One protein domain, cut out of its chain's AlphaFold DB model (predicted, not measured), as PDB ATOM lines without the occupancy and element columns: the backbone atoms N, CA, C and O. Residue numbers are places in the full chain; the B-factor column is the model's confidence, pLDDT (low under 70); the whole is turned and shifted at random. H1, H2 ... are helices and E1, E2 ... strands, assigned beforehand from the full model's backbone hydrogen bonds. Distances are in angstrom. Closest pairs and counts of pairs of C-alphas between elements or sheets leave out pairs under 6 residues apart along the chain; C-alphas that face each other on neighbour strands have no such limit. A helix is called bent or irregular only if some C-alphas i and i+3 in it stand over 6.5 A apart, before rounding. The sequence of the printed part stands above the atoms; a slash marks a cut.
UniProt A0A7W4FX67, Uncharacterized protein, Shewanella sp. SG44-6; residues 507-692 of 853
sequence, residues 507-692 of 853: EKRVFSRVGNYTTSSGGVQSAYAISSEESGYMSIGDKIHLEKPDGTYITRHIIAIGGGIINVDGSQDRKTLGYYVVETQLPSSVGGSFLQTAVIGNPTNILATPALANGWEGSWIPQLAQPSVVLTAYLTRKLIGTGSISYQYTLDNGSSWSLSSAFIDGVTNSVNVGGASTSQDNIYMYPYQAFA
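This is residues 507 to 692 of the 853 residues of an uncharacterized protein of Shewanella sp. SG44-6 (UniProt A0A7W4FX67). Two strand lobes stand side by side: a strongly twisted sheet of E1 to E6, and a sheet of E7 to E13 curled like part of a barrel and folded back on itself. They meet where E1 and E6 are partly face to face with E7 and E8; H2 packs on E1 there. The 186 printed residues, mostly strand, have 13 named strands and two named helices, in the order E1 E2 H1 E3 E4 E5 E6 E7 H2 E8 E9 E10 E11 E12 E13. The sheets run E1 E6 E3 E4 E5 E2, antiparallel, and E8 E7 E13 E10 E11 E12 E9, mixed. The whole is compact, with a radius of gyration of the C-alphas of 16.5 A and spans of 46 by 39 by 29 A.

Start at edge strand E1, residues 507 to 516; within hydrogen-bond range of it is E6, residues 579 to 590, with N 511 and O 584 2.8 A apart. Next come E3, residues 543 to 547 (N 545 and O 581, 2.8 A), E4, residues 553 to 562 (N 544 and O 556, 2.8 A), E5, residues 565 to 574 (N 567 and O 560, 2.8 A), and edge strand E2, residues 523 to 529 (N 528 and O 566, 2.8 A). E3 E4 E5 form a meander, each strand the antiparallel neighbour of the one before, and with E6, neighbour of E3, a Greek key. E5 bends by 116 degrees at residue 570. H1, residues 532 to 535, only grazes this sheet. Past the tight link after E6, find E7, residues 593 to 600, parallel to edge strand E8, residues 619 to 621 (N 619 and O 597, 3.0 A). With H2, residues 603 to 608, they make a strand-helix-strand unit, two parallel strands joined through a helix, its crossover right-handed. Beyond E7 look for E13, residues 683 to 691 (N 596 and O 688, 2.8 A), E10, residues 643 to 650 (N 685 and O 648, 2.8 A), E11, residues 658 to 665 (N 647 and O 660, 2.9 A), E12, residues 670 to 673 (N 665 and O 670, 2.9 A), and edge strand E9, residues 631 to 634 (N 633 and O 671, 2.8 A). E10 E11 E12 are a meander, in Greek keys with E9 and with E13. In this folded sheet, bent into two leaves, E8 E7 E13 E10 face E12 E9, with E11 as hinge. The two sheets form a sandwich, face to face, strands at 51 degrees; the closest C-alphas of E1 and E8 are Ser 512 and Ser 619, 5.7 A. H2, at a height of 8.1 A over the first sheet, lies only just over E1, with 4 of its 6 C-alphas there and 2 on E6. In H2 every O i to N i+4 pair is within hydrogen-bond range; H1 is too short for one.

Find C-alpha 507 at (167.913, -17.822, 74.690); E1 runs 28.3 A from it. E6 measures 29.8 A and E13 24.6 A, ending at C-alpha 691 (166.219, -22.258, 82.556).

The C-alphas farthest apart, Gly 563 and Gly 643, are 46.6 A apart. The printed part has no cut and no long link. Its mean pLDDT is 88.4; residues 520 to 521, 624 to 628, 674 to 678 and 680 are under 70.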
ATOM      1  N   GLU A 507     168.828 -17.431  75.768       92.62
ATOM      2  CA  GLU A 507     167.913 -17.822  74.690       92.62
ATOM      3  C   GLU A 507     166.737 -16.875  74.495       92.62
ATOM      4  O   GLU A 507     166.301 -16.193  75.421       92.62
ATOM      5  N   LYS A 508     166.183 -16.906  73.282       93.19
ATOM      6  CA  LYS A 508     164.894 -16.296  72.979       93.19
ATOM      7  C   LYS A 508     163.775 -17.128  73.585       93.19
ATOM      8  O   LYS A 508     163.768 -18.355  73.478       93.19
ATOM      9  N   ARG A 509     162.818 -16.438  74.200       92.69
ATOM     10  CA  ARG A 509     161.579 -17.050  74.688       92.69
ATOM     11  C   ARG A 509     160.653 -17.361  73.515       92.69
ATOM     12  O   ARG A 509     160.851 -16.839  72.419       92.69
ATOM     13  N   VAL A 510     159.640 -18.186  73.753       94.31
ATOM     14  CA  VAL A 510     158.661 -18.564  72.727       94.31
ATOM     15  C   VAL A 510     157.301 -17.924  72.983       94.31
ATOM     16  O   VAL A 510     156.893 -17.749  74.129       94.31
ATOM     17  N   PHE A 511     156.599 -17.593  71.907       95.44
ATOM     18  CA  PHE A 511     155.220 -17.135  71.912       95.44
ATOM     19  C   PHE A 511     154.388 -18.095  71.063       95.44
ATOM     20  O   PHE A 511     154.638 -18.264  69.864       95.44
ATOM     21  N   SER A 512     153.440 -18.768  71.710       96.81
ATOM     22  CA  SER A 512     152.568 -19.760  71.090       96.81
ATOM     23  C   SER A 512     151.311 -19.107  70.541       96.81
ATOM     24  O   SER A 512     150.698 -18.291  71.224       96.81
ATOM     25  N   ARG A 513     150.876 -19.509  69.346       95.50
ATOM     26  CA  ARG A 513     149.602 -19.081  68.752       95.50
ATOM     27  C   ARG A 513     148.903 -20.255  68.081       95.50
ATOM     28  O   ARG A 513     149.553 -21.106  67.472       95.50
ATOM     29  N   VAL A 514     147.580 -20.293  68.206       95.25
ATOM     30  CA  VAL A 514     146.732 -21.272  67.524       95.25
ATOM     31  C   VAL A 514     146.196 -20.670  66.233       95.25
ATOM     32  O   VAL A 514     145.797 -19.510  66.222       95.25
ATOM     33  N   GLY A 515     146.136 -21.472  65.176       93.31
ATOM     34  CA  GLY A 515     145.404 -21.139  63.959       93.31
ATOM     35  C   GLY A 515     144.839 -22.385  63.284       93.31
ATOM     36  O   GLY A 515     144.917 -23.494  63.818       93.31
ATOM     37  N   ASN A 516     144.241 -22.204  62.110       92.06
ATOM     38  CA  ASN A 516     143.585 -23.265  61.347       92.06
ATOM     39  C   ASN A 516     143.954 -23.213  59.859       92.06
ATOM     40  O   ASN A 516     144.257 -22.153  59.309       92.06
ATOM     41  N   TYR A 517     143.907 -24.366  59.191       89.38
ATOM     42  CA  TYR A 517     144.169 -24.442  57.753       89.38
ATOM     43  C   TYR A 517     143.028 -23.816  56.941       89.38
ATOM     44  O   TYR A 517     141.854 -23.931  57.298       89.38
ATOM     45  N   THR A 518     143.364 -23.206  55.804       85.44
ATOM     46  CA  THR A 518     142.388 -22.549  54.913       85.44
ATOM     47  C   THR A 518     141.840 -23.465  53.812       85.44
ATOM     48  O   THR A 518     140.839 -23.131  53.182       85.44
ATOM     49  N   THR A 519     142.445 -24.637  53.577       73.12
ATOM     50  CA  THR A 519     142.036 -25.582  52.516       73.12
ATOM     51  C   THR A 519     141.432 -26.882  53.048       73.12
ATOM     52  O   THR A 519     141.845 -27.396  54.088       73.12
ATOM     53  N   SER A 520     140.510 -27.466  52.276       62.53
ATOM     54  CA  SER A 520     139.688 -28.616  52.675       62.53
ATOM     55  C   SER A 520     140.212 -30.006  52.258       62.53
ATOM     56  O   SER A 520     139.558 -31.011  52.533       62.53
ATOM     57  N   SER A 521     141.381 -30.121  51.620       66.62
ATOM     58  CA  SER A 521     141.906 -31.423  51.174       66.62
ATOM     59  C   SER A 521     142.779 -32.107  52.237       66.62
ATOM     60  O   SER A 521     143.695 -31.490  52.786       66.62
ATOM     61  N   GLY A 522     142.506 -33.381  52.533       73.69
ATOM     62  CA  GLY A 522     143.340 -34.234  53.393       73.69
ATOM     63  C   GLY A 522     144.460 -34.954  52.624       73.69
ATOM     64  O   GLY A 522     144.531 -34.861  51.398       73.69
ATOM     65  N   GLY A 523     145.321 -35.681  53.346       82.56
ATOM     66  CA  GLY A 523     146.367 -36.560  52.789       82.56
ATOM     67  C   GLY A 523     147.795 -36.222  53.235       82.56
ATOM     68  O   GLY A 523     148.015 -35.227  53.927       82.56
ATOM     69  N   VAL A 524     148.765 -37.053  52.829       86.19
ATOM     70  CA  VAL A 524     150.190 -36.904  53.172       86.19
ATOM     71  C   VAL A 524     150.799 -35.708  52.445       86.19
ATOM     72  O   VAL A 524     150.990 -35.750  51.230       86.19
ATOM     73  N   GLN A 525     151.134 -34.645  53.176       86.75
ATOM     74  CA  GLN A 525     151.767 -33.449  52.613       86.75
ATOM     75  C   GLN A 525     152.797 -32.849  53.567       86.75
ATOM     76  O   GLN A 525     152.762 -33.078  54.772       86.75
ATOM     77  N   SER A 526     153.726 -32.074  53.012       90.56
ATOM     78  CA  SER A 526     154.620 -31.186  53.766       90.56
ATOM     79  C   SER A 526     154.211 -29.714  53.655       90.56
ATOM     80  O   SER A 526     154.807 -28.885  54.330       90.56
ATOM     81  N   ALA A 527     153.215 -29.384  52.825       91.06
ATOM     82  CA  ALA A 527     152.731 -28.027  52.588       91.06
ATOM     83  C   ALA A 527     151.336 -27.816  53.199       91.06
ATOM     84  O   ALA A 527     150.444 -28.657  53.049       91.06
ATOM     85  N   TYR A 528     151.131 -26.678  53.861       90.88
ATOM     86  CA  TYR A 528     149.892 -26.340  54.561       90.88
ATOM     87  C   TYR A 528     149.473 -24.912  54.217       90.88
ATOM     88  O   TYR A 528     150.253 -23.976  54.381       90.88
ATOM     89  N   ALA A 529     148.242 -24.753  53.728       90.19
ATOM     90  CA  ALA A 529     147.667 -23.449  53.431       90.19
ATOM     91  C   ALA A 529     147.089 -22.812  54.703       90.19
ATOM     92  O   ALA A 529     146.331 -23.450  55.439       90.19
ATOM     93  N   ILE A 530     147.440 -21.552  54.929       90.06
ATOM     94  CA  ILE A 530     147.057 -20.713  56.068       90.06
ATOM     95  C   ILE A 530     146.634 -19.327  55.559       90.06
ATOM     96  O   ILE A 530     146.711 -19.043  54.362       90.06
ATOM     97  N   SER A 531     146.146 -18.451  56.438       87.06
ATOM     98  CA  SER A 531     145.861 -17.070  56.035       87.06
ATOM     99  C   SER A 531     147.164 -16.281  55.834       87.06
ATOM    100  O   SER A 531     148.200 -16.578  56.433       87.06
ATOM    101  N   SER A 532     147.123 -15.250  54.986       81.88
ATOM    102  CA  SER A 532     148.270 -14.351  54.797       81.88
ATOM    103  C   SER A 532     148.633 -13.601  56.081       81.88
ATOM    104  O   SER A 532     149.811 -13.364  56.333       81.88
ATOM    105  N   GLU A 533     147.636 -13.272  56.904       82.19
ATOM    106  CA  GLU A 533     147.832 -12.662  58.220       82.19
ATOM    107  C   GLU A 533     148.612 -13.597  59.154       82.19
ATOM    108  O   GLU A 533     149.639 -13.198  59.695       82.19
ATOM    109  N   GLU A 534     148.201 -14.863  59.258       83.44
ATOM    110  CA  GLU A 534     148.878 -15.874  60.079       83.44
ATOM    111  C   GLU A 534     150.326 -16.100  59.629       83.44
ATOM    112  O   GLU A 534     151.230 -16.198  60.460       83.44
ATOM    113  N   SER A 535     150.575 -16.099  58.314       84.31
ATOM    114  CA  SER A 535     151.929 -16.269  57.775       84.31
ATOM    115  C   SER A 535     152.901 -15.156  58.184       84.31
ATOM    116  O   SER A 535     154.101 -15.402  58.242       84.31
ATOM    117  N   GLY A 536     152.401 -13.955  58.508       85.25
ATOM    118  CA  GLY A 536     153.222 -12.821  58.941       85.25
ATOM    119  C   GLY A 536     153.782 -12.951  60.361       85.25
ATOM    120  O   GLY A 536     154.715 -12.229  60.709       85.25
ATOM    121  N   TYR A 537     153.241 -13.866  61.171       85.19
ATOM    122  CA  TYR A 537     153.710 -14.128  62.537       85.19
ATOM    123  C   TYR A 537     154.720 -15.274  62.618       85.19
ATOM    124  O   TYR A 537     155.323 -15.471  63.667       85.19
ATOM    125  N   MET A 538     154.897 -16.030  61.536       92.19
ATOM    126  CA  MET A 538     155.730 -17.228  61.500       92.19
ATOM    127  C   MET A 538     157.073 -16.950  60.823       92.19
ATOM    128  O   MET A 538     157.186 -16.118  59.925       92.19
ATOM    129  N   SER A 539     158.096 -17.695  61.220       92.88
ATOM    130  CA  SER A 539     159.447 -17.655  60.669       92.88
ATOM    131  C   SER A 539     159.952 -19.060  60.339       92.88
ATOM    132  O   SER A 539     159.532 -20.063  60.918       92.88
ATOM    133  N   ILE A 540     160.882 -19.148  59.385       94.94
ATOM    134  CA  ILE A 540     161.597 -20.400  59.110       94.94
ATOM    135  C   ILE A 540     162.345 -20.824  60.382       94.94
ATOM    136  O   ILE A 540     163.013 -20.011  61.016       94.94
ATOM    137  N   GLY A 541     162.237 -22.103  60.735       93.38
ATOM    138  CA  GLY A 541     162.783 -22.696  61.952       93.38
ATOM    139  C   GLY A 541     161.800 -22.746  63.123       93.38
ATOM    140  O   GLY A 541     162.075 -23.459  64.089       93.38
ATOM    141  N   ASP A 542     160.655 -22.057  63.045       95.44
ATOM    142  CA  ASP A 542     159.644 -22.124  64.102       95.44
ATOM    143  C   ASP A 542     159.099 -23.544  64.250       95.44
ATOM    144  O   ASP A 542     158.892 -24.277  63.274       95.44
ATOM    145  N   LYS A 543     158.852 -23.922  65.501       95.19
ATOM    146  CA  LYS A 543     158.273 -25.213  65.855       95.19
ATOM    147  C   LYS A 543     156.762 -25.133  65.688       95.19
ATOM    148  O   LYS A 543     156.127 -24.212  66.191       95.19
ATOM    149  N   ILE A 544     156.172 -26.121  65.029       95.06
ATOM    150  CA  ILE A 544     154.735 -26.179  64.774       95.06
ATOM    151  C   ILE A 544     154.174 -27.555  65.118       95.06
ATOM    152  O   ILE A 544     154.753 -28.587  64.784       95.06
ATOM    153  N   HIS A 545     153.035 -27.573  65.801       94.81
ATOM    154  CA  HIS A 545     152.254 -28.771  66.077       94.81
ATOM    155  C   HIS A 545     151.082 -28.827  65.111       94.81
ATOM    156  O   HIS A 545     150.256 -27.919  65.098       94.81
ATOM    157  N   LEU A 546     151.015 -29.886  64.313       92.81
ATOM    158  CA  LEU A 546     150.038 -30.052  63.242       92.81
ATOM    159  C   LEU A 546     149.029 -31.131  63.623       92.81
ATOM    160  O   LEU A 546     149.428 -32.237  63.995       92.81
ATOM    161  N   GLU A 547     147.739 -30.823  63.506       91.50
ATOM    162  CA  GLU A 547     146.676 -31.795  63.754       91.50
ATOM    163  C   GLU A 547     146.570 -32.834  62.623       91.50
ATOM    164  O   GLU A 547     146.481 -32.503  61.432       91.50
ATOM    165  N   LYS A 548     146.539 -34.108  63.015       88.81
ATOM    166  CA  LYS A 548     146.329 -35.267  62.145       88.81
ATOM    167  C   LYS A 548     144.846 -35.640  62.045       88.81
ATOM    168  O   LYS A 548     144.052 -35.239  62.898       88.81
ATOM    169  N   PRO A 549     144.438 -36.444  61.042       89.12
ATOM    170  CA  PRO A 549     143.049 -36.889  60.892       89.12
ATOM    171  C   PRO A 549     142.458 -37.592  62.122       89.12
ATOM    172  O   PRO A 549     141.255 -37.494  62.347       89.12
ATOM    173  N   ASP A 550     143.289 -38.257  62.929       88.19
ATOM    174  CA  ASP A 550     142.891 -38.928  64.174       88.19
ATOM    175  C   ASP A 550     142.725 -37.974  65.377       88.19
ATOM    176  O   ASP A 550     142.393 -38.418  66.474       88.19
ATOM    177  N   GLY A 551     142.947 -36.666  65.190       85.56
ATOM    178  CA  GLY A 551     142.885 -35.646  66.242       85.56
ATOM    179  C   GLY A 551     144.143 -35.553  67.112       85.56
ATOM    180  O   GLY A 551     144.194 -34.721  68.020       85.56
ATOM    181  N   THR A 552     145.168 -36.374  66.854       88.62
ATOM    182  CA  THR A 552     146.480 -36.247  67.502       88.62
ATOM    183  C   THR A 552     147.320 -35.167  66.830       88.62
ATOM    184  O   THR A 552     147.029 -34.722  65.720       88.62
ATOM    185  N   TYR A 553     148.395 -34.747  67.496       91.56
ATOM    186  CA  TYR A 553     149.285 -33.708  66.990       91.56
ATOM    187  C   TYR A 553     150.683 -34.251  66.748       91.56
ATOM    188  O   TYR A 553     151.169 -35.128  67.468       91.56
ATOM    189  N   ILE A 554     151.341 -33.713  65.727       91.62
ATOM    190  CA  ILE A 554     152.745 -33.989  65.447       91.62
ATOM    191  C   ILE A 554     153.555 -32.707  65.381       91.62
ATOM    192  O   ILE A 554     153.153 -31.736  64.748       91.62
ATOM    193  N   THR A 555     154.714 -32.722  66.031       93.25
ATOM    194  CA  THR A 555     155.652 -31.603  66.016       93.25
ATOM    195  C   THR A 555     156.540 -31.650  64.779       93.25
ATOM    196  O   THR A 555     157.097 -32.698  64.440       93.25
ATOM    197  N   ARG A 556     156.693 -30.501  64.132       94.44
ATOM    198  CA  ARG A 556     157.516 -30.243  62.952       94.44
ATOM    199  C   ARG A 556     158.186 -28.870  63.069       94.44
ATOM    200  O   ARG A 556     157.882 -28.117  63.993       94.44
ATOM    201  N   HIS A 557     159.064 -28.543  62.135       95.12
ATOM    202  CA  HIS A 557     159.686 -27.235  61.964       95.12
ATOM    203  C   HIS A 557     159.348 -26.669  60.594       95.12
ATOM    204  O   HIS A 557     159.327 -27.389  59.593       95.12
ATOM    205  N   ILE A 558     159.108 -25.365  60.545       95.44
ATOM    206  CA  ILE A 558     158.846 -24.662  59.296       95.44
ATOM    207  C   ILE A 558     160.153 -24.512  58.510       95.44
ATOM    208  O   ILE A 558     161.130 -23.972  59.019       95.44
ATOM    209  N   ILE A 559     160.172 -24.951  57.254       96.69
ATOM    210  CA  ILE A 559     161.346 -24.880  56.365       96.69
ATOM    211  C   ILE A 559     161.188 -23.849  55.242       96.69
ATOM    212  O   ILE A 559     162.183 -23.411  54.672       96.69
ATOM    213  N   ALA A 560     159.957 -23.438  54.923       94.81
ATOM    214  CA  ALA A 560     159.682 -22.350  53.985       94.81
ATOM    215  C   ALA A 560     158.305 -21.723  54.249       94.81
ATOM    216  O   ALA A 560     157.379 -22.422  54.660       94.81
ATOM    217  N   ILE A 561     158.162 -20.425  53.968       92.31
ATOM    218  CA  ILE A 561     156.917 -19.656  54.133       92.31
ATOM    219  C   ILE A 561     156.753 -18.723  52.932       92.31
ATOM    220  O   ILE A 561     157.704 -18.048  52.541       92.31
ATOM    221  N   GLY A 562     155.554 -18.661  52.356       87.00
ATOM    222  CA  GLY A 562     155.231 -17.694  51.308       87.00
ATOM    223  C   GLY A 562     153.853 -17.916  50.694       87.00
ATOM    224  O   GLY A 562     153.378 -19.044  50.611       87.00
ATOM    225  N   GLY A 563     153.192 -16.832  50.273       83.75
ATOM    226  CA  GLY A 563     151.911 -16.905  49.558       83.75
ATOM    227  C   GLY A 563     150.766 -17.552  50.349       83.75
ATOM    228  O   GLY A 563     149.924 -18.210  49.749       83.75
ATOM    229  N   GLY A 564     150.755 -17.414  51.682       87.81
ATOM    230  CA  GLY A 564     149.772 -18.082  52.546       87.81
ATOM    231  C   GLY A 564     149.999 -19.592  52.683       87.81
ATOM    232  O   GLY A 564     149.073 -20.328  53.006       87.81
ATOM    233  N   ILE A 565     151.212 -20.078  52.411       90.38
ATOM    234  CA  ILE A 565     151.584 -21.487  52.552       90.38
ATOM    235  C   ILE A 565     152.822 -21.593  53.439       90.38
ATOM    236  O   ILE A 565     153.774 -20.821  53.293       90.38
ATOM    237  N   ILE A 566     152.821 -22.587  54.322       92.88
ATOM    238  CA  ILE A 566     154.006 -23.038  55.054       92.88
ATOM    239  C   ILE A 566     154.415 -24.427  54.571       92.88
ATOM    240  O   ILE A 566     153.564 -25.262  54.264       92.88
ATOM    241  N   ASN A 567     155.718 -24.681  54.520       94.00
ATOM    242  CA  ASN A 567     156.282 -26.010  54.320       94.00
ATOM    243  C   ASN A 567     156.996 -26.454  55.589       94.00
ATOM    244  O   ASN A 567     157.661 -25.637  56.226       94.00
ATOM    245  N   VAL A 568     156.903 -27.740  55.921       95.06
ATOM    246  CA  VAL A 568     157.499 -28.319  57.129       95.06
ATOM    247  C   VAL A 568     158.444 -29.487  56.837       95.06
ATOM    248  O   VAL A 568     158.411 -30.077  55.754       95.06
ATOM    249  N   ASP A 569     159.287 -29.826  57.812       94.38
ATOM    250  CA  ASP A 569     160.249 -30.932  57.757       94.38
ATOM    251  C   ASP A 569     159.582 -32.324  57.744       94.38
ATOM    252  O   ASP A 569     159.351 -32.981  58.755       94.38
ATOM    253  N   GLY A 570     159.321 -32.830  56.540       90.88
ATOM    254  CA  GLY A 570     158.802 -34.178  56.321       90.88
ATOM    255  C   GLY A 570     157.277 -34.238  56.248       90.88
ATOM    256  O   GLY A 570     156.553 -33.582  56.996       90.88
ATOM    257  N   SER A 571     156.778 -35.055  55.322       90.00
ATOM    258  CA  SER A 571     155.353 -35.122  54.989       90.00
ATOM    259  C   SER A 571     154.563 -35.936  56.011       90.00
ATOM    260  O   SER A 571     155.070 -36.934  56.521       90.00
ATOM    261  N   GLN A 572     153.328 -35.530  56.309       87.75
ATOM    262  CA  GLN A 572     152.432 -36.191  57.267       87.75
ATOM    263  C   GLN A 572     150.979 -36.125  56.803       87.75
ATOM    264  O   GLN A 572     150.618 -35.240  56.028       87.75
ATOM    265  N   ASP A 573     150.144 -37.037  57.303       87.50
ATOM    266  CA  ASP A 573     148.702 -36.989  57.064       87.50
ATOM    267  C   ASP A 573     148.093 -35.721  57.667       87.50
ATOM    268  O   ASP A 573     148.106 -35.512  58.882       87.50
ATOM    269  N   ARG A 574     147.548 -34.867  56.799       84.94
ATOM    270  CA  ARG A 574     146.880 -33.620  57.169       84.94
ATOM    271  C   ARG A 574     145.391 -33.843  57.408       84.94
ATOM    272  O   ARG A 574     144.701 -34.409  56.556       84.94
ATOM    273  N   LYS A 575     144.870 -33.297  58.511       88.38
ATOM    274  CA  LYS A 575     143.425 -33.155  58.726       88.38
ATOM    275  C   LYS A 575     142.845 -32.025  57.870       88.38
ATOM    276  O   LYS A 575     143.347 -30.902  57.880       88.38
ATOM    277  N   THR A 576     141.760 -32.310  57.154       86.19
ATOM    278  CA  THR A 576     140.942 -31.301  56.462       86.19
ATOM    279  C   THR A 576     140.470 -30.229  57.446       86.19
ATOM    280  O   THR A 576     139.843 -30.575  58.443       86.19
ATOM    281  N   LEU A 577     140.755 -28.949  57.162       86.19
ATOM    282  CA  LEU A 577     140.423 -27.811  58.043       86.19
ATOM    283  C   LEU A 577     140.895 -27.993  59.503       86.19
ATOM    284  O   LEU A 577     140.259 -27.501  60.429       86.19
ATOM    285  N   GLY A 578     141.989 -28.734  59.707       90.12
ATOM    286  CA  GLY A 578     142.583 -28.946  61.025       90.12
ATOM    287  C   GLY A 578     143.230 -27.699  61.625       90.12
ATOM    288  O   GLY A 578     143.409 -26.669  60.964       90.12
ATOM    289  N   TYR A 579     143.611 -27.834  62.890       93.00
ATOM    290  CA  TYR A 579     144.275 -26.801  63.673       93.00
ATOM    291  C   TYR A 579     145.791 -26.997  63.709       93.00
ATOM    292  O   TYR A 579     146.324 -28.094  63.503       93.00
ATOM    293  N   TYR A 580     146.495 -25.914  64.013       94.00
ATOM    294  CA  TYR A 580     147.908 -25.946  64.343       94.00
ATOM    295  C   TYR A 580     148.205 -25.062  65.549       94.00
ATOM    296  O   TYR A 580     147.477 -24.113  65.842       94.00
ATOM    297  N   VAL A 581     149.316 -25.355  66.221       95.81
ATOM    298  CA  VAL A 581     149.903 -24.471  67.231       95.81
ATOM    299  C   VAL A 581     151.341 -24.180  66.842       95.81
ATOM    300  O   VAL A 581     152.147 -25.103  66.761       95.81
ATOM    301  N   VAL A 582     151.663 -22.916  66.585       96.19
ATOM    302  CA  VAL A 582     153.023 -22.481  66.249       96.19
ATOM    303  C   VAL A 582     153.685 -21.848  67.469       96.19
ATOM    304  O   VAL A 582     153.056 -21.059  68.168       96.19
ATOM    305  N   GLU A 583     154.939 -22.206  67.734       96.19
ATOM    306  CA  GLU A 583     155.805 -21.612  68.755       96.19
ATOM    307  C   GLU A 583     156.854 -20.740  68.046       96.19
ATOM    308  O   GLU A 583     157.796 -21.256  67.441       96.19
ATOM    309  N   THR A 584     156.673 -19.420  68.122       95.25
ATOM    310  CA  THR A 584     157.520 -18.408  67.461       95.25
ATOM    311  C   THR A 584     158.511 -17.812  68.456       95.25
ATOM    312  O   THR A 584     158.211 -17.708  69.645       95.25
ATOM    313  N   GLN A 585     159.704 -17.411  68.018       93.19
ATOM    314  CA  GLN A 585     160.672 -16.782  68.923       93.19
ATOM    315  C   GLN A 585     160.357 -15.300  69.168       93.19
ATOM    316  O   GLN A 585     160.247 -14.512  68.231       93.19
ATOM    317  N   LEU A 586     160.317 -14.890  70.439       91.38
ATOM    318  CA  LEU A 586     160.258 -13.478  70.814       91.38
ATOM    319  C   LEU A 586     161.574 -12.756  70.464       91.38
ATOM    320  O   LEU A 586     162.648 -13.363  70.474       91.38
ATOM    321  N   PRO A 587     161.527 -11.442  70.170       88.25
ATOM    322  CA  PRO A 587     162.701 -10.699  69.715       88.25
ATOM    323  C   PRO A 587     163.753 -10.478  70.810       88.25
ATOM    324  O   PRO A 587     164.913 -10.223  70.486       88.25
ATOM    325  N   SER A 588     163.369 -10.566  72.087       90.38
ATOM    326  CA  SER A 588     164.268 -10.392  73.228       90.38
ATOM    327  C   SER A 588     164.637 -11.727  73.871       90.38
ATOM    328  O   SER A 588     163.806 -12.630  74.015       90.38
ATOM    329  N   SER A 589     165.894 -11.836  74.287       92.94
ATOM    330  CA  SER A 589     166.410 -13.015  74.972       92.94
ATOM    331  C   SER A 589     166.434 -12.848  76.489       92.94
ATOM    332  O   SER A 589     166.431 -11.739  77.029       92.94
ATOM    333  N   VAL A 590     166.501 -13.980  77.183       94.75
ATOM    334  CA  VAL A 590     166.704 -14.102  78.630       94.75
ATOM    335  C   VAL A 590     167.930 -14.966  78.915       94.75
ATOM    336  O   VAL A 590     168.306 -15.811  78.102       94.75
ATOM    337  N   GLY A 591     168.554 -14.764  80.070       94.00
ATOM    338  CA  GLY A 591     169.601 -15.643  80.595       94.00
ATOM    339  C   GLY A 591     169.252 -16.071  82.013       94.00
ATOM    340  O   GLY A 591     168.614 -15.302  82.725       94.00
ATOM    341  N   GLY A 592     169.675 -17.266  82.427       93.44
ATOM    342  CA  GLY A 592     169.344 -17.861  83.725       93.44
ATOM    343  C   GLY A 592     167.909 -18.389  83.800       93.44
ATOM    344  O   GLY A 592     167.372 -18.858  82.793       93.44
ATOM    345  N   SER A 593     167.303 -18.350  84.991       93.19
ATOM    346  CA  SER A 593     165.914 -18.778  85.190       93.19
ATOM    347  C   SER A 593     164.938 -17.783  84.565       93.19
ATOM    348  O   SER A 593     165.185 -16.581  84.577       93.19
ATOM    349  N   PHE A 594     163.820 -18.253  84.021       93.56
ATOM    350  CA  PHE A 594     162.770 -17.386  83.494       93.56
ATOM    351  C   PHE A 594     161.376 -18.004  83.637       93.56
ATOM    352  O   PHE A 594     161.209 -19.225  83.647       93.56
ATOM    353  N   LEU A 595     160.363 -17.135  83.703       92.25
ATOM    354  CA  LEU A 595     158.959 -17.529  83.740       92.25
ATOM    355  C   LEU A 595     158.513 -18.074  82.376       92.25
ATOM    356  O   LEU A 595     158.609 -17.387  81.362       92.25
ATOM    357  N   GLN A 596     157.983 -19.291  82.376       92.56
ATOM    358  CA  GLN A 596     157.409 -19.992  81.234       92.56
ATOM    359  C   GLN A 596     155.950 -20.325  81.558       92.56
ATOM    360  O   GLN A 596     155.656 -20.786  82.660       92.56
ATOM    361  N   THR A 597     155.034 -20.152  80.603       93.81
ATOM    362  CA  THR A 597     153.636 -20.587  80.773       93.81
ATOM    363  C   THR A 597     153.345 -21.787  79.883       93.81
ATOM    364  O   THR A 597     153.442 -21.705  78.658       93.81
ATOM    365  N   ALA A 598     152.983 -22.917  80.486       93.31
ATOM    366  CA  ALA A 598     152.435 -24.052  79.752       93.31
ATOM    367  C   ALA A 598     150.915 -23.924  79.648       93.31
ATOM    368  O   ALA A 598     150.236 -23.818  80.670       93.31
ATOM    369  N   VAL A 599     150.384 -23.977  78.428       94.38
ATOM    370  CA  VAL A 599     148.937 -24.029  78.190       94.38
ATOM    371  C   VAL A 599     148.524 -25.435  77.790       94.38
ATOM    372  O   VAL A 599     149.131 -26.052  76.914       94.38
ATOM    373  N   ILE A 600     147.470 -25.921  78.437       91.19
ATOM    374  CA  ILE A 600     146.873 -27.237  78.216       91.19
ATOM    375  C   ILE A 600     145.418 -27.014  77.831       91.19
ATOM    376  O   ILE A 600     144.682 -26.360  78.564       91.19
ATOM    377  N   GLY A 601     145.011 -27.546  76.684       89.12
ATOM    378  CA  GLY A 601     143.660 -27.388  76.153       89.12
ATOM    379  C   GLY A 601     143.598 -27.771  74.679       89.12
ATOM    380  O   GLY A 601     144.626 -27.805  73.994       89.12
ATOM    381  N   ASN A 602     142.396 -28.071  74.187       89.50
ATOM    382  CA  ASN A 602     142.177 -28.326  72.765       89.50
ATOM    383  C   ASN A 602     142.393 -27.029  71.962       89.50
ATOM    384  O   ASN A 602     141.768 -26.021  72.301       89.50
ATOM    385  N   PRO A 603     143.215 -27.028  70.893       92.81
ATOM    386  CA  PRO A 603     143.441 -25.844  70.063       92.81
ATOM    387  C   PRO A 603     142.158 -25.166  69.570       92.81
ATOM    388  O   PRO A 603     142.091 -23.943  69.574       92.81
ATOM    389  N   THR A 604     141.100 -25.925  69.267       90.81
ATOM    390  CA  THR A 604     139.792 -25.352  68.887       90.81
ATOM    391  C   THR A 604     139.237 -24.418  69.968       90.81
ATOM    392  O   THR A 604     138.805 -23.304  69.679       90.81
ATOM    393  N   ASN A 605     139.302 -24.853  71.228       91.38
ATOM    394  CA  ASN A 605     138.777 -24.114  72.377       91.38
ATOM    395  C   ASN A 605     139.715 -22.971  72.783       91.38
ATOM    396  O   ASN A 605     139.256 -21.888  73.147       91.38
ATOM    397  N   ILE A 606     141.031 -23.171  72.651       94.00
ATOM    398  CA  ILE A 606     142.022 -22.106  72.860       94.00
ATOM    399  C   ILE A 606     141.794 -20.973  71.857       94.00
ATOM    400  O   ILE A 606     141.754 -19.813  72.255       94.00
ATOM    401  N   LEU A 607     141.581 -21.300  70.579       92.75
ATOM    402  CA  LEU A 607     141.297 -20.310  69.542       92.75
ATOM    403  C   LEU A 607     139.965 -19.584  69.790       92.75
ATOM    404  O   LEU A 607     139.868 -18.381  69.559       92.75
ATOM    405  N   ALA A 608     138.958 -20.293  70.305       92.50
ATOM    406  CA  ALA A 608     137.673 -19.711  70.692       92.50
ATOM    407  C   ALA A 608     137.738 -18.856  71.974       92.50
ATOM    408  O   ALA A 608     136.791 -18.127  72.265       92.50
ATOM    409  N   THR A 609     138.836 -18.923  72.735       92.56
ATOM    410  CA  THR A 609     139.027 -18.196  73.995       92.56
ATOM    411  C   THR A 609     139.649 -16.825  73.733       92.56
ATOM    412  O   THR A 609     140.848 -16.746  73.454       92.56
ATOM    413  N   PRO A 610     138.918 -15.700  73.883       91.38
ATOM    414  CA  PRO A 610     139.414 -14.414  73.386       91.38
ATOM    415  C   PRO A 610     140.681 -13.900  74.098       91.38
ATOM    416  O   PRO A 610     141.433 -13.128  73.515       91.38
ATOM    417  N   ALA A 611     140.960 -14.358  75.327       91.38
ATOM    418  CA  ALA A 611     142.190 -14.017  76.059       91.38
ATOM    419  C   ALA A 611     143.451 -14.653  75.457       91.38
ATOM    420  O   ALA A 611     144.558 -14.178  75.703       91.38
ATOM    421  N   LEU A 612     143.286 -15.736  74.696       93.00
ATOM    422  CA  LEU A 612     144.367 -16.535  74.119       93.00
ATOM    423  C   LEU A 612     144.315 -16.584  72.587       93.00
ATOM    424  O   LEU A 612     145.234 -17.125  71.977       93.00
ATOM    425  N   ALA A 613     143.293 -15.991  71.961       88.94
ATOM    426  CA  ALA A 613     143.120 -15.976  70.507       88.94
ATOM    427  C   ALA A 613     144.322 -15.353  69.772       88.94
ATOM    428  O   ALA A 613     144.702 -15.815  68.702       88.94
ATOM    429  N   ASN A 614     144.978 -14.362  70.386       89.50
ATOM    430  CA  ASN A 614     146.194 -13.740  69.853       89.50
ATOM    431  C   ASN A 614     147.487 -14.443  70.299       89.50
ATOM    432  O   ASN A 614     148.570 -13.918  70.062       89.50
ATOM    433  N   GLY A 615     147.385 -15.604  70.948       95.00
ATOM    434  CA  GLY A 615     148.503 -16.374  71.484       95.00
ATOM    435  C   GLY A 615     148.879 -16.021  72.922       95.00
ATOM    436  O   GLY A 615     148.207 -15.226  73.579       95.00
ATOM    437  N   TRP A 616     149.946 -16.629  73.431       95.81
ATOM    438  CA  TRP A 616     150.491 -16.389  74.767       95.81
ATOM    439  C   TRP A 616     151.996 -16.627  74.796       95.81
ATOM    440  O   TRP A 616     152.546 -17.386  73.997       95.81
ATOM    441  N   GLU A 617     152.668 -16.029  75.771       94.81
ATOM    442  CA  GLU A 617     154.072 -16.329  76.008       94.81
ATOM    443  C   GLU A 617     154.258 -17.680  76.713       94.81
ATOM    444  O   GLU A 617     153.801 -17.884  77.840       94.81
ATOM    445  N   GLY A 618     154.969 -18.593  76.055       95.25
ATOM    446  CA  GLY A 618     155.243 -19.942  76.528       95.25
ATOM    447  C   GLY A 618     154.892 -21.003  75.489       95.25
ATOM    448  O   GLY A 618     154.838 -20.718  74.292       95.25
ATOM    449  N   SER A 619     154.680 -22.237  75.941       95.19
ATOM    450  CA  SER A 619     154.460 -23.400  75.069       95.19
ATOM    451  C   SER A 619     153.073 -24.003  75.266       95.19
ATOM    452  O   SER A 619     152.461 -23.884  76.330       95.19
ATOM    453  N   TRP A 620     152.611 -24.725  74.250       95.94
ATOM    454  CA  TRP A 620     151.454 -25.609  74.342       95.94
ATOM    455  C   TRP A 620     151.871 -27.040  74.700       95.94
ATOM    456  O   TRP A 620     152.910 -27.522  74.242       95.94
ATOM    457  N   ILE A 621     151.052 -27.726  75.500       91.69
ATOM    458  CA  ILE A 621     151.206 -29.155  75.787       91.69
ATOM    459  C   ILE A 621     150.139 -29.928  74.996       91.69
ATOM    460  O   ILE A 621     148.949 -29.733  75.245       91.69
ATOM    461  N   PRO A 622     150.530 -30.850  74.094       82.56
ATOM    462  CA  PRO A 622     149.609 -31.532  73.180       82.56
ATOM    463  C   PRO A 622     148.718 -32.600  73.826       82.56
ATOM    464  O   PRO A 622     147.964 -33.286  73.137       82.56
ATOM    465  N   GLN A 623     148.811 -32.784  75.141       75.50
ATOM    466  CA  GLN A 623     148.010 -33.764  75.860       75.50
ATOM    467  C   GLN A 623     146.638 -33.161  76.155       75.50
ATOM    468  O   GLN A 623     146.501 -32.238  76.956       75.50
ATOM    469  N   LEU A 624     145.625 -33.673  75.462       68.88
ATOM    470  CA  LEU A 624     144.259 -33.171  75.551       68.88
ATOM    471  C   LEU A 624     143.563 -33.736  76.792       68.88
ATOM    472  O   LEU A 624     143.558 -34.952  76.998       68.88
ATOM    473  N   ALA A 625     142.953 -32.857  77.590       62.41
ATOM    474  CA  ALA A 625     142.112 -33.252  78.716       62.41
ATOM    475  C   ALA A 625     140.962 -34.153  78.232       62.41
ATOM    476  O   ALA A 625     140.373 -33.907  77.180       62.41
ATOM    477  N   GLN A 626     140.661 -35.203  78.994       65.19
ATOM    478  CA  GLN A 626     139.564 -36.133  78.719       65.19
ATOM    479  C   GLN A 626     138.506 -36.001  79.819       65.19
ATOM    480  O   GLN A 626     138.883 -35.806  80.980       65.19
ATOM    481  N   PRO A 627     137.204 -36.112  79.499       64.81
ATOM    482  CA  PRO A 627     136.159 -35.966  80.501       64.81
ATOM    483  C   PRO A 627     136.321 -36.933  81.678       64.81
ATOM    484  O   PRO A 627     136.469 -38.139  81.481       64.81
ATOM    485  N   SER A 628     136.282 -36.398  82.902       69.19
ATOM    486  CA  SER A 628     136.354 -37.163  84.159       69.19
ATOM    487  C   SER A 628     137.618 -38.025  84.355       69.19
ATOM    488  O   SER A 628     137.613 -38.939  85.182       69.19
ATOM    489  N   VAL A 629     138.716 -37.724  83.654       73.56
ATOM    490  CA  VAL A 629     140.002 -38.432  83.777       73.56
ATOM    491  C   VAL A 629     141.081 -37.470  84.266       73.56
ATOM    492  O   VAL A 629     141.228 -36.364  83.751       73.56
ATOM    493  N   VAL A 630     141.876 -37.904  85.248       78.00
ATOM    494  CA  VAL A 630     143.108 -37.196  85.614       78.00
ATOM    495  C   VAL A 630     144.161 -37.490  84.551       78.00
ATOM    496  O   VAL A 630     144.557 -38.639  84.359       78.00
ATOM    497  N   LEU A 631     144.609 -36.447  83.861       80.50
ATOM    498  CA  LEU A 631     145.652 -36.514  82.847       80.50
ATOM    499  C   LEU A 631     146.993 -36.112  83.468       80.50
ATOM    500  O   LEU A 631     147.093 -35.059  84.088       80.50
ATOM    501  N   THR A 632     148.046 -36.892  83.243       86.81
ATOM    502  CA  THR A 632     149.415 -36.454  83.546       86.81
ATOM    503  C   THR A 632     149.984 -35.713  82.343       86.81
ATOM    504  O   THR A 632     150.241 -36.320  81.303       86.81
ATOM    505  N   ALA A 633     150.168 -34.403  82.481       88.94
ATOM    506  CA  ALA A 633     150.726 -33.538  81.455       88.94
ATOM    507  C   ALA A 633     152.227 -33.300  81.678       88.94
ATOM    508  O   ALA A 633     152.637 -32.937  82.776       88.94
ATOM    509  N   TYR A 634     153.051 -33.467  80.645       91.44
ATOM    510  CA  TYR A 634     154.500 -33.279  80.708       91.44
ATOM    511  C   TYR A 634     154.885 -31.874  80.249       91.44
ATOM    512  O   TYR A 634     154.523 -31.438  79.154       91.44
ATOM    513  N   LEU A 635     155.647 -31.167  81.082       92.88
ATOM    514  CA  LEU A 635     156.119 -29.823  80.768       92.88
ATOM    515  C   LEU A 635     157.157 -29.874  79.638       92.88
ATOM    516  O   LEU A 635     157.998 -30.772  79.581       92.88
ATOM    517  N   THR A 636     157.113 -28.884  78.746       92.62
ATOM    518  CA  THR A 636     157.988 -28.812  77.562       92.62
ATOM    519  C   THR A 636     159.406 -28.344  77.870       92.62
ATOM    520  O   THR A 636     160.299 -28.530  77.044       92.62
ATOM    521  N   ARG A 637     159.606 -27.724  79.036       94.62
ATOM    522  CA  ARG A 637     160.894 -27.250  79.541       94.62
ATOM    523  C   ARG A 637     161.199 -27.904  80.878       94.62
ATOM    524  O   ARG A 637     160.272 -28.301  81.593       94.62
ATOM    525  N   LYS A 638     162.481 -28.013  81.230       94.50
ATOM    526  CA  LYS A 638     162.857 -28.536  82.544       94.50
ATOM    527  C   LYS A 638     162.424 -27.560  83.640       94.50
ATOM    528  O   LYS A 638     162.833 -26.402  83.641       94.50
ATOM    529  N   LEU A 639     161.630 -28.050  84.589       93.12
ATOM    530  CA  LEU A 639     161.258 -27.310  85.791       93.12
ATOM    531  C   LEU A 639     162.487 -26.999  86.656       93.12
ATOM    532  O   LEU A 639     163.275 -27.895  86.979       93.12
ATOM    533  N   ILE A 640     162.585 -25.744  87.096       88.44
ATOM    534  CA  ILE A 640     163.548 -25.276  88.093       88.44
ATOM    535  C   ILE A 640     162.834 -25.152  89.441       88.44
ATOM    536  O   ILE A 640     162.067 -24.222  89.676       88.44
ATOM    537  N   GLY A 641     163.066 -26.132  90.316       77.06
ATOM    538  CA  GLY A 641     162.426 -26.243  91.631       77.06
ATOM    539  C   GLY A 641     161.424 -27.396  91.723       77.06
ATOM    540  O   GLY A 641     161.330 -28.233  90.831       77.06
ATOM    541  N   THR A 642     160.699 -27.462  92.838       73.38
ATOM    542  CA  THR A 642     159.650 -28.458  93.115       73.38
ATOM    543  C   THR A 642     158.581 -27.822  93.993       73.38
ATOM    544  O   THR A 642     158.931 -27.055  94.890       73.38
ATOM    545  N   GLY A 643     157.306 -28.172  93.807       82.62
ATOM    546  CA  GLY A 643     156.244 -27.749  94.720       82.62
ATOM    547  C   GLY A 643     154.923 -27.409  94.044       82.62
ATOM    548  O   GLY A 643     154.715 -27.666  92.856       82.62
ATOM    549  N   SER A 644     154.021 -26.833  94.837       89.62
ATOM    550  CA  SER A 644     152.731 -26.343  94.359       89.62
ATOM    551  C   SER A 644     152.883 -24.992  93.670       89.62
ATOM    552  O   SER A 644     153.406 -24.051  94.263       89.62
ATOM    553  N   ILE A 645     152.372 -24.884  92.447       88.94
ATOM    554  CA  ILE A 645     152.234 -23.613  91.733       88.94
ATOM    555  C   ILE A 645     150.767 -23.195  91.674       88.94
ATOM    556  O   ILE A 645     149.869 -24.040  91.683       88.94
ATOM    557  N   SER A 646     150.526 -21.888  91.597       90.81
ATOM    558  CA  SER A 646     149.201 -21.350  91.276       90.81
ATOM    559  C   SER A 646     149.015 -21.321  89.762       90.81
ATOM    560  O   SER A 646     149.935 -20.940  89.043       90.81
ATOM    561  N   TYR A 647     147.834 -21.701  89.282       91.50
ATOM    562  CA  TYR A 647     147.498 -21.725  87.859       91.50
ATOM    563  C   TYR A 647     146.113 -21.128  87.614       91.50
ATOM    564  O   TYR A 647     145.254 -21.133  88.501       91.50
ATOM    565  N   GLN A 648     145.903 -20.615  86.403       92.56
ATOM    566  CA  GLN A 648     144.607 -20.121  85.945       92.56
ATOM    567  C   GLN A 648     143.929 -21.170  85.069       92.56
ATOM    568  O   GLN A 648     144.598 -21.893  84.329       92.56
ATOM    569  N   TYR A 649     142.603 -21.236  85.117       91.81
ATOM    570  CA  TYR A 649     141.837 -22.077  84.207       91.81
ATOM    571  C   TYR A 649     140.487 -21.465  83.849       91.81
ATOM    572  O   TYR A 649     139.955 -20.625  84.578       91.81
ATOM    573  N   THR A 650     139.933 -21.918  82.731       91.25
ATOM    574  CA  THR A 650     138.567 -21.615  82.299       91.25
ATOM    575  C   THR A 650     137.849 -22.904  81.903       91.25
ATOM    576  O   THR A 650     138.470 -23.849  81.409       91.25
ATOM    577  N   LEU A 651     136.542 -22.939  82.171       88.75
ATOM    578  CA  LEU A 651     135.627 -24.040  81.844       88.75
ATOM    579  C   LEU A 651     134.594 -23.631  80.777       88.75
ATOM    580  O   LEU A 651     133.715 -24.414  80.435       88.75
ATOM    581  N   ASP A 652     134.655 -22.385  80.304       88.44
ATOM    582  CA  ASP A 652     133.604 -21.728  79.518       88.44
ATOM    583  C   ASP A 652     134.185 -20.862  78.382       88.44
ATOM    584  O   ASP A 652     133.667 -19.787  78.060       88.44
ATOM    585  N   ASN A 653     135.288 -21.334  77.785       87.56
ATOM    586  CA  ASN A 653     136.029 -20.666  76.707       87.56
ATOM    587  C   ASN A 653     136.414 -19.211  77.044       87.56
ATOM    588  O   ASN A 653     136.356 -18.302  76.214       87.56
ATOM    589  N   GLY A 654     136.802 -18.981  78.299       88.81
ATOM    590  CA  GLY A 654     137.266 -17.696  78.812       88.81
ATOM    591  C   GLY A 654     136.165 -16.670  79.051       88.81
ATOM    592  O   GLY A 654     136.475 -15.474  79.088       88.81
ATOM    593  N   SER A 655     134.910 -17.102  79.209       88.50
ATOM    594  CA  SER A 655     133.845 -16.227  79.719       88.50
ATOM    595  C   SER A 655     134.115 -15.867  81.183       88.50
ATOM    596  O   SER A 655     133.944 -14.715  81.582       88.50
ATOM    597  N   SER A 656     134.640 -16.822  81.951       89.81
ATOM    598  CA  SER A 656     135.181 -16.643  83.292       89.81
ATOM    599  C   SER A 656     136.527 -17.361  83.447       89.81
ATOM    600  O   SER A 656     136.869 -18.287  82.704       89.81
ATOM    601  N   TRP A 657     137.313 -16.905  84.420       92.12
ATOM    602  CA  TRP A 657     138.602 -17.487  84.783       92.12
ATOM    603  C   TRP A 657     138.655 -17.711  86.288       92.12
ATOM    604  O   TRP A 657     138.147 -16.904  87.063       92.12
ATOM    605  N   SER A 658     139.273 -18.811  86.698       90.44
ATOM    606  CA  SER A 658     139.429 -19.199  88.097       90.44
ATOM    607  C   SER A 658     140.885 -19.512  88.421       90.44
ATOM    608  O   SER A 658     141.667 -19.888  87.548       90.44
ATOM    609  N   LEU A 659     141.233 -19.374  89.700       91.25
ATOM    610  CA  LEU A 659     142.535 -19.744  90.245       91.25
ATOM    611  C   LEU A 659     142.450 -21.073  90.992       91.25
ATOM    612  O   LEU A 659     141.465 -21.367  91.668       91.25
ATOM    613  N   SER A 660     143.511 -21.863  90.894       91.56
ATOM    614  CA  SER A 660     143.714 -23.054  91.715       91.56
ATOM    615  C   SER A 660     145.213 -23.316  91.882       91.56
ATOM    616  O   SER A 660     146.046 -22.541  91.404       91.56
ATOM    617  N   SER A 661     145.573 -24.381  92.592       90.88
ATOM    618  CA  SER A 661     146.957 -24.805  92.771       90.88
ATOM    619  C   SER A 661     147.149 -26.275  92.417       90.88
ATOM    620  O   SER A 661     146.251 -27.102  92.583       90.88
ATOM    621  N   ALA A 662     148.315 -26.595  91.862       89.19
ATOM    622  CA  ALA A 662     148.700 -27.959  91.513       89.19
ATOM    623  C   ALA A 662     150.160 -28.199  91.877       89.19
ATOM    624  O   ALA A 662     150.995 -27.304  91.744       89.19
ATOM    625  N   PHE A 663     150.465 -29.422  92.299       90.50
ATOM    626  CA  PHE A 663     151.836 -29.868  92.501       90.50
ATOM    627  C   PHE A 663     152.468 -30.228  91.155       90.50
ATOM    628  O   PHE A 663     151.926 -31.067  90.431       90.50
ATOM    629  N   ILE A 664     153.612 -29.618  90.833       89.44
ATOM    630  CA  ILE A 664     154.447 -30.060  89.713       89.44
ATOM    631  C   ILE A 664     155.539 -30.980  90.252       89.44
ATOM    632  O   ILE A 664     156.307 -30.614  91.146       89.44
ATOM    633  N   ASP A 665     155.634 -32.160  89.653       91.38
ATOM    634  CA  ASP A 665     156.670 -33.134  89.942       91.38
ATOM    635  C   ASP A 665     157.948 -32.822  89.145       91.38
ATOM    636  O   ASP A 665     158.013 -32.979  87.924       91.38
ATOM    637  N   GLY A 666     158.997 -32.405  89.858       89.75
ATOM    638  CA  GLY A 666     160.309 -32.127  89.277       89.75
ATOM    639  C   GLY A 666     161.080 -33.371  88.823       89.75
ATOM    640  O   GLY A 666     162.026 -33.231  88.047       89.75
ATOM    641  N   VAL A 667     160.690 -34.576  89.251       90.75
ATOM    642  CA  VAL A 667     161.305 -35.838  88.815       90.75
ATOM    643  C   VAL A 667     160.779 -36.231  87.442       90.75
ATOM    644  O   VAL A 667     161.550 -36.363  86.493       90.75
ATOM    645  N   THR A 668     159.461 -36.376  87.321       91.50
ATOM    646  CA  THR A 668     158.805 -36.748  86.055       91.50
ATOM    647  C   THR A 668     158.626 -35.568  85.098       91.50
ATOM    648  O   THR A 668     158.266 -35.777  83.941       91.50
ATOM    649  N   ASN A 669     158.909 -34.344  85.559       93.62
ATOM    650  CA  ASN A 669     158.700 -33.092  84.832       93.62
ATOM    651  C   ASN A 669     157.246 -32.941  84.358       93.62
ATOM    652  O   ASN A 669     156.983 -32.626  83.195       93.62
ATOM    653  N   SER A 670     156.303 -33.234  85.255       91.81
ATOM    654  CA  SER A 670     154.885 -33.356  84.924       91.81
ATOM    655  C   SER A 670     153.967 -32.720  85.964       91.81
ATOM    656  O   SER A 670     154.365 -32.439  87.095       91.81
ATOM    657  N   VAL A 671     152.722 -32.487  85.562       90.44
ATOM    658  CA  VAL A 671     151.632 -32.008  86.409       90.44
ATOM    659  C   VAL A 671     150.389 -32.847  86.147       90.44
ATOM    660  O   VAL A 671     150.079 -33.180  85.003       90.44
ATOM    661  N   ASN A 672     149.660 -33.191  87.205       88.06
ATOM    662  CA  ASN A 672     148.352 -33.817  87.058       88.06
ATOM    663  C   ASN A 672     147.292 -32.739  86.822       88.06
ATOM    664  O   ASN A 672     147.173 -31.782  87.587       88.06
ATOM    665  N   VAL A 673     146.519 -32.922  85.761       81.38
ATOM    666  CA  VAL A 673     145.477 -32.015  85.301       81.38
ATOM    667  C   VAL A 673     144.139 -32.723  85.459       81.38
ATOM    668  O   VAL A 673     143.941 -33.824  84.946       81.38
ATOM    669  N   GLY A 674     143.206 -32.080  86.153       69.69
ATOM    670  CA  GLY A 674     141.805 -32.484  86.164       69.69
ATOM    671  C   GLY A 674     141.298 -33.292  87.362       69.69
ATOM    672  O   GLY A 674     141.826 -33.184  88.465       69.69
ATOM    673  N   GLY A 675     140.190 -34.019  87.149       64.75
ATOM    674  CA  GLY A 675     139.341 -34.647  88.176       64.75
ATOM    675  C   GLY A 675     137.900 -34.900  87.686       64.75
ATOM    676  O   GLY A 675     137.599 -34.679  86.514       64.75
ATOM    677  N   ALA A 676     136.989 -35.338  88.567       52.12
ATOM    678  CA  ALA A 676     135.623 -35.772  88.211       52.12
ATOM    679  C   ALA A 676     134.781 -34.739  87.420       52.12
ATOM    680  O   ALA A 676     133.866 -35.127  86.700       52.12
ATOM    681  N   SER A 677     135.121 -33.448  87.507       56.56
ATOM    682  CA  SER A 677     134.462 -32.307  86.853       56.56
ATOM    683  C   SER A 677     135.197 -31.760  85.615       56.56
ATOM    684  O   SER A 677     134.935 -30.635  85.190       56.56
ATOM    685  N   THR A 678     136.135 -32.513  85.030       65.00
ATOM    686  CA  THR A 678     136.848 -32.077  83.815       65.00
ATOM    687  C   THR A 678     136.120 -32.389  82.518       65.00
ATOM    688  O   THR A 678     135.498 -33.441  82.403       65.00
ATOM    689  N   SER A 679     136.235 -31.471  81.552       70.44
ATOM    690  CA  SER A 679     135.812 -31.610  80.152       70.44
ATOM    691  C   SER A 679     137.018 -31.408  79.223       70.44
ATOM    692  O   SER A 679     138.000 -30.766  79.601       70.44
ATOM    693  N   GLN A 680     136.918 -31.908  77.989       69.81
ATOM    694  CA  GLN A 680     137.850 -31.618  76.889       69.81
ATOM    695  C   GLN A 680     137.885 -30.117  76.518       69.81
ATOM    696  O   GLN A 680     138.812 -29.659  75.843       69.81
ATOM    697  N   ASP A 681     136.904 -29.351  76.999       77.31
ATOM    698  CA  ASP A 681     136.768 -27.912  76.754       77.31
ATOM    699  C   ASP A 681     137.555 -27.026  77.715       77.31
ATOM    700  O   ASP A 681     137.721 -25.833  77.475       77.31
ATOM    701  N   ASN A 682     138.090 -27.611  78.782       86.75
ATOM    702  CA  ASN A 682     138.814 -26.857  79.787       86.75
ATOM    703  C   ASN A 682     140.182 -26.411  79.263       86.75
ATOM    704  O   ASN A 682     140.896 -27.171  78.601       86.75
ATOM    705  N   ILE A 683     140.579 -25.199  79.645       90.81
ATOM    706  CA  ILE A 683     141.903 -24.651  79.344       90.81
ATOM    707  C   ILE A 683     142.595 -24.304  80.652       90.81
ATOM    708  O   ILE A 683     142.013 -23.644  81.511       90.81
ATOM    709  N   TYR A 684     143.849 -24.725  80.776       91.94
ATOM    710  CA  TYR A 684     144.688 -24.515  81.949       91.94
ATOM    711  C   TYR A 684     145.976 -23.790  81.564       91.94
ATOM    712  O   TYR A 684     146.587 -24.110  80.546       91.94
ATOM    713  N   MET A 685     146.405 -22.846  82.398       93.31
ATOM    714  CA  MET A 685     147.627 -22.059  82.228       93.31
ATOM    715  C   MET A 685     148.523 -22.229  83.453       93.31
ATOM    716  O   MET A 685     148.230 -21.685  84.517       93.31
ATOM    717  N   TYR A 686     149.620 -22.966  83.298       92.25
ATOM    718  CA  TYR A 686     150.571 -23.270  84.364       92.25
ATOM    719  C   TYR A 686     151.844 -22.424  84.209       92.25
ATOM    720  O   TYR A 686     152.692 -22.761  83.378       92.25
ATOM    721  N   PRO A 687     152.003 -21.335  84.982       92.00
ATOM    722  CA  PRO A 687     153.261 -20.601  85.064       92.00
ATOM    723  C   PRO A 687     154.291 -21.369  85.908       92.00
ATOM    724  O   PRO A 687     154.011 -21.748  87.044       92.00
ATOM    725  N   TYR A 688     155.500 -21.573  85.387       92.44
ATOM    726  CA  TYR A 688     156.611 -22.210  86.100       92.44
ATOM    727  C   TYR A 688     157.964 -21.627  85.681       92.44
ATOM    728  O   TYR A 688     158.077 -20.955  84.659       92.44
ATOM    729  N   GLN A 689     159.000 -21.869  86.485       92.50
ATOM    730  CA  GLN A 689     160.363 -21.444  86.171       92.50
ATOM    731  C   GLN A 689     161.068 -22.498  85.311       92.50
ATOM    732  O   GLN A 689     161.132 -23.674  85.683       92.50
ATOM    733  N   ALA A 690     161.594 -22.061  84.171       94.50
ATOM    734  CA  ALA A 690     162.478 -22.813  83.286       94.50
ATOM    735  C   ALA A 690     163.868 -22.158  83.268       94.50
ATOM    736  O   ALA A 690     164.052 -21.082  83.830       94.50
ATOM    737  N   PHE A 691     164.853 -22.785  82.622       95.19
ATOM    738  CA  PHE A 691     166.219 -22.258  82.556       95.19
ATOM    739  C   PHE A 691     166.701 -22.079  81.120       95.19
ATOM    740  O   PHE A 691     166.462 -22.938  80.269       95.19
ATOM    741  N   ALA A 692     167.388 -20.968  80.855       95.62
ATOM    742  CA  ALA A 692     167.884 -20.627  79.532       95.62
ATOM    743  C   ALA A 692     168.863 -21.684  78.995       95.62
ATOM    744  O   ALA A 692     169.779 -22.129  79.692       95.62
TER     745      ALA A 692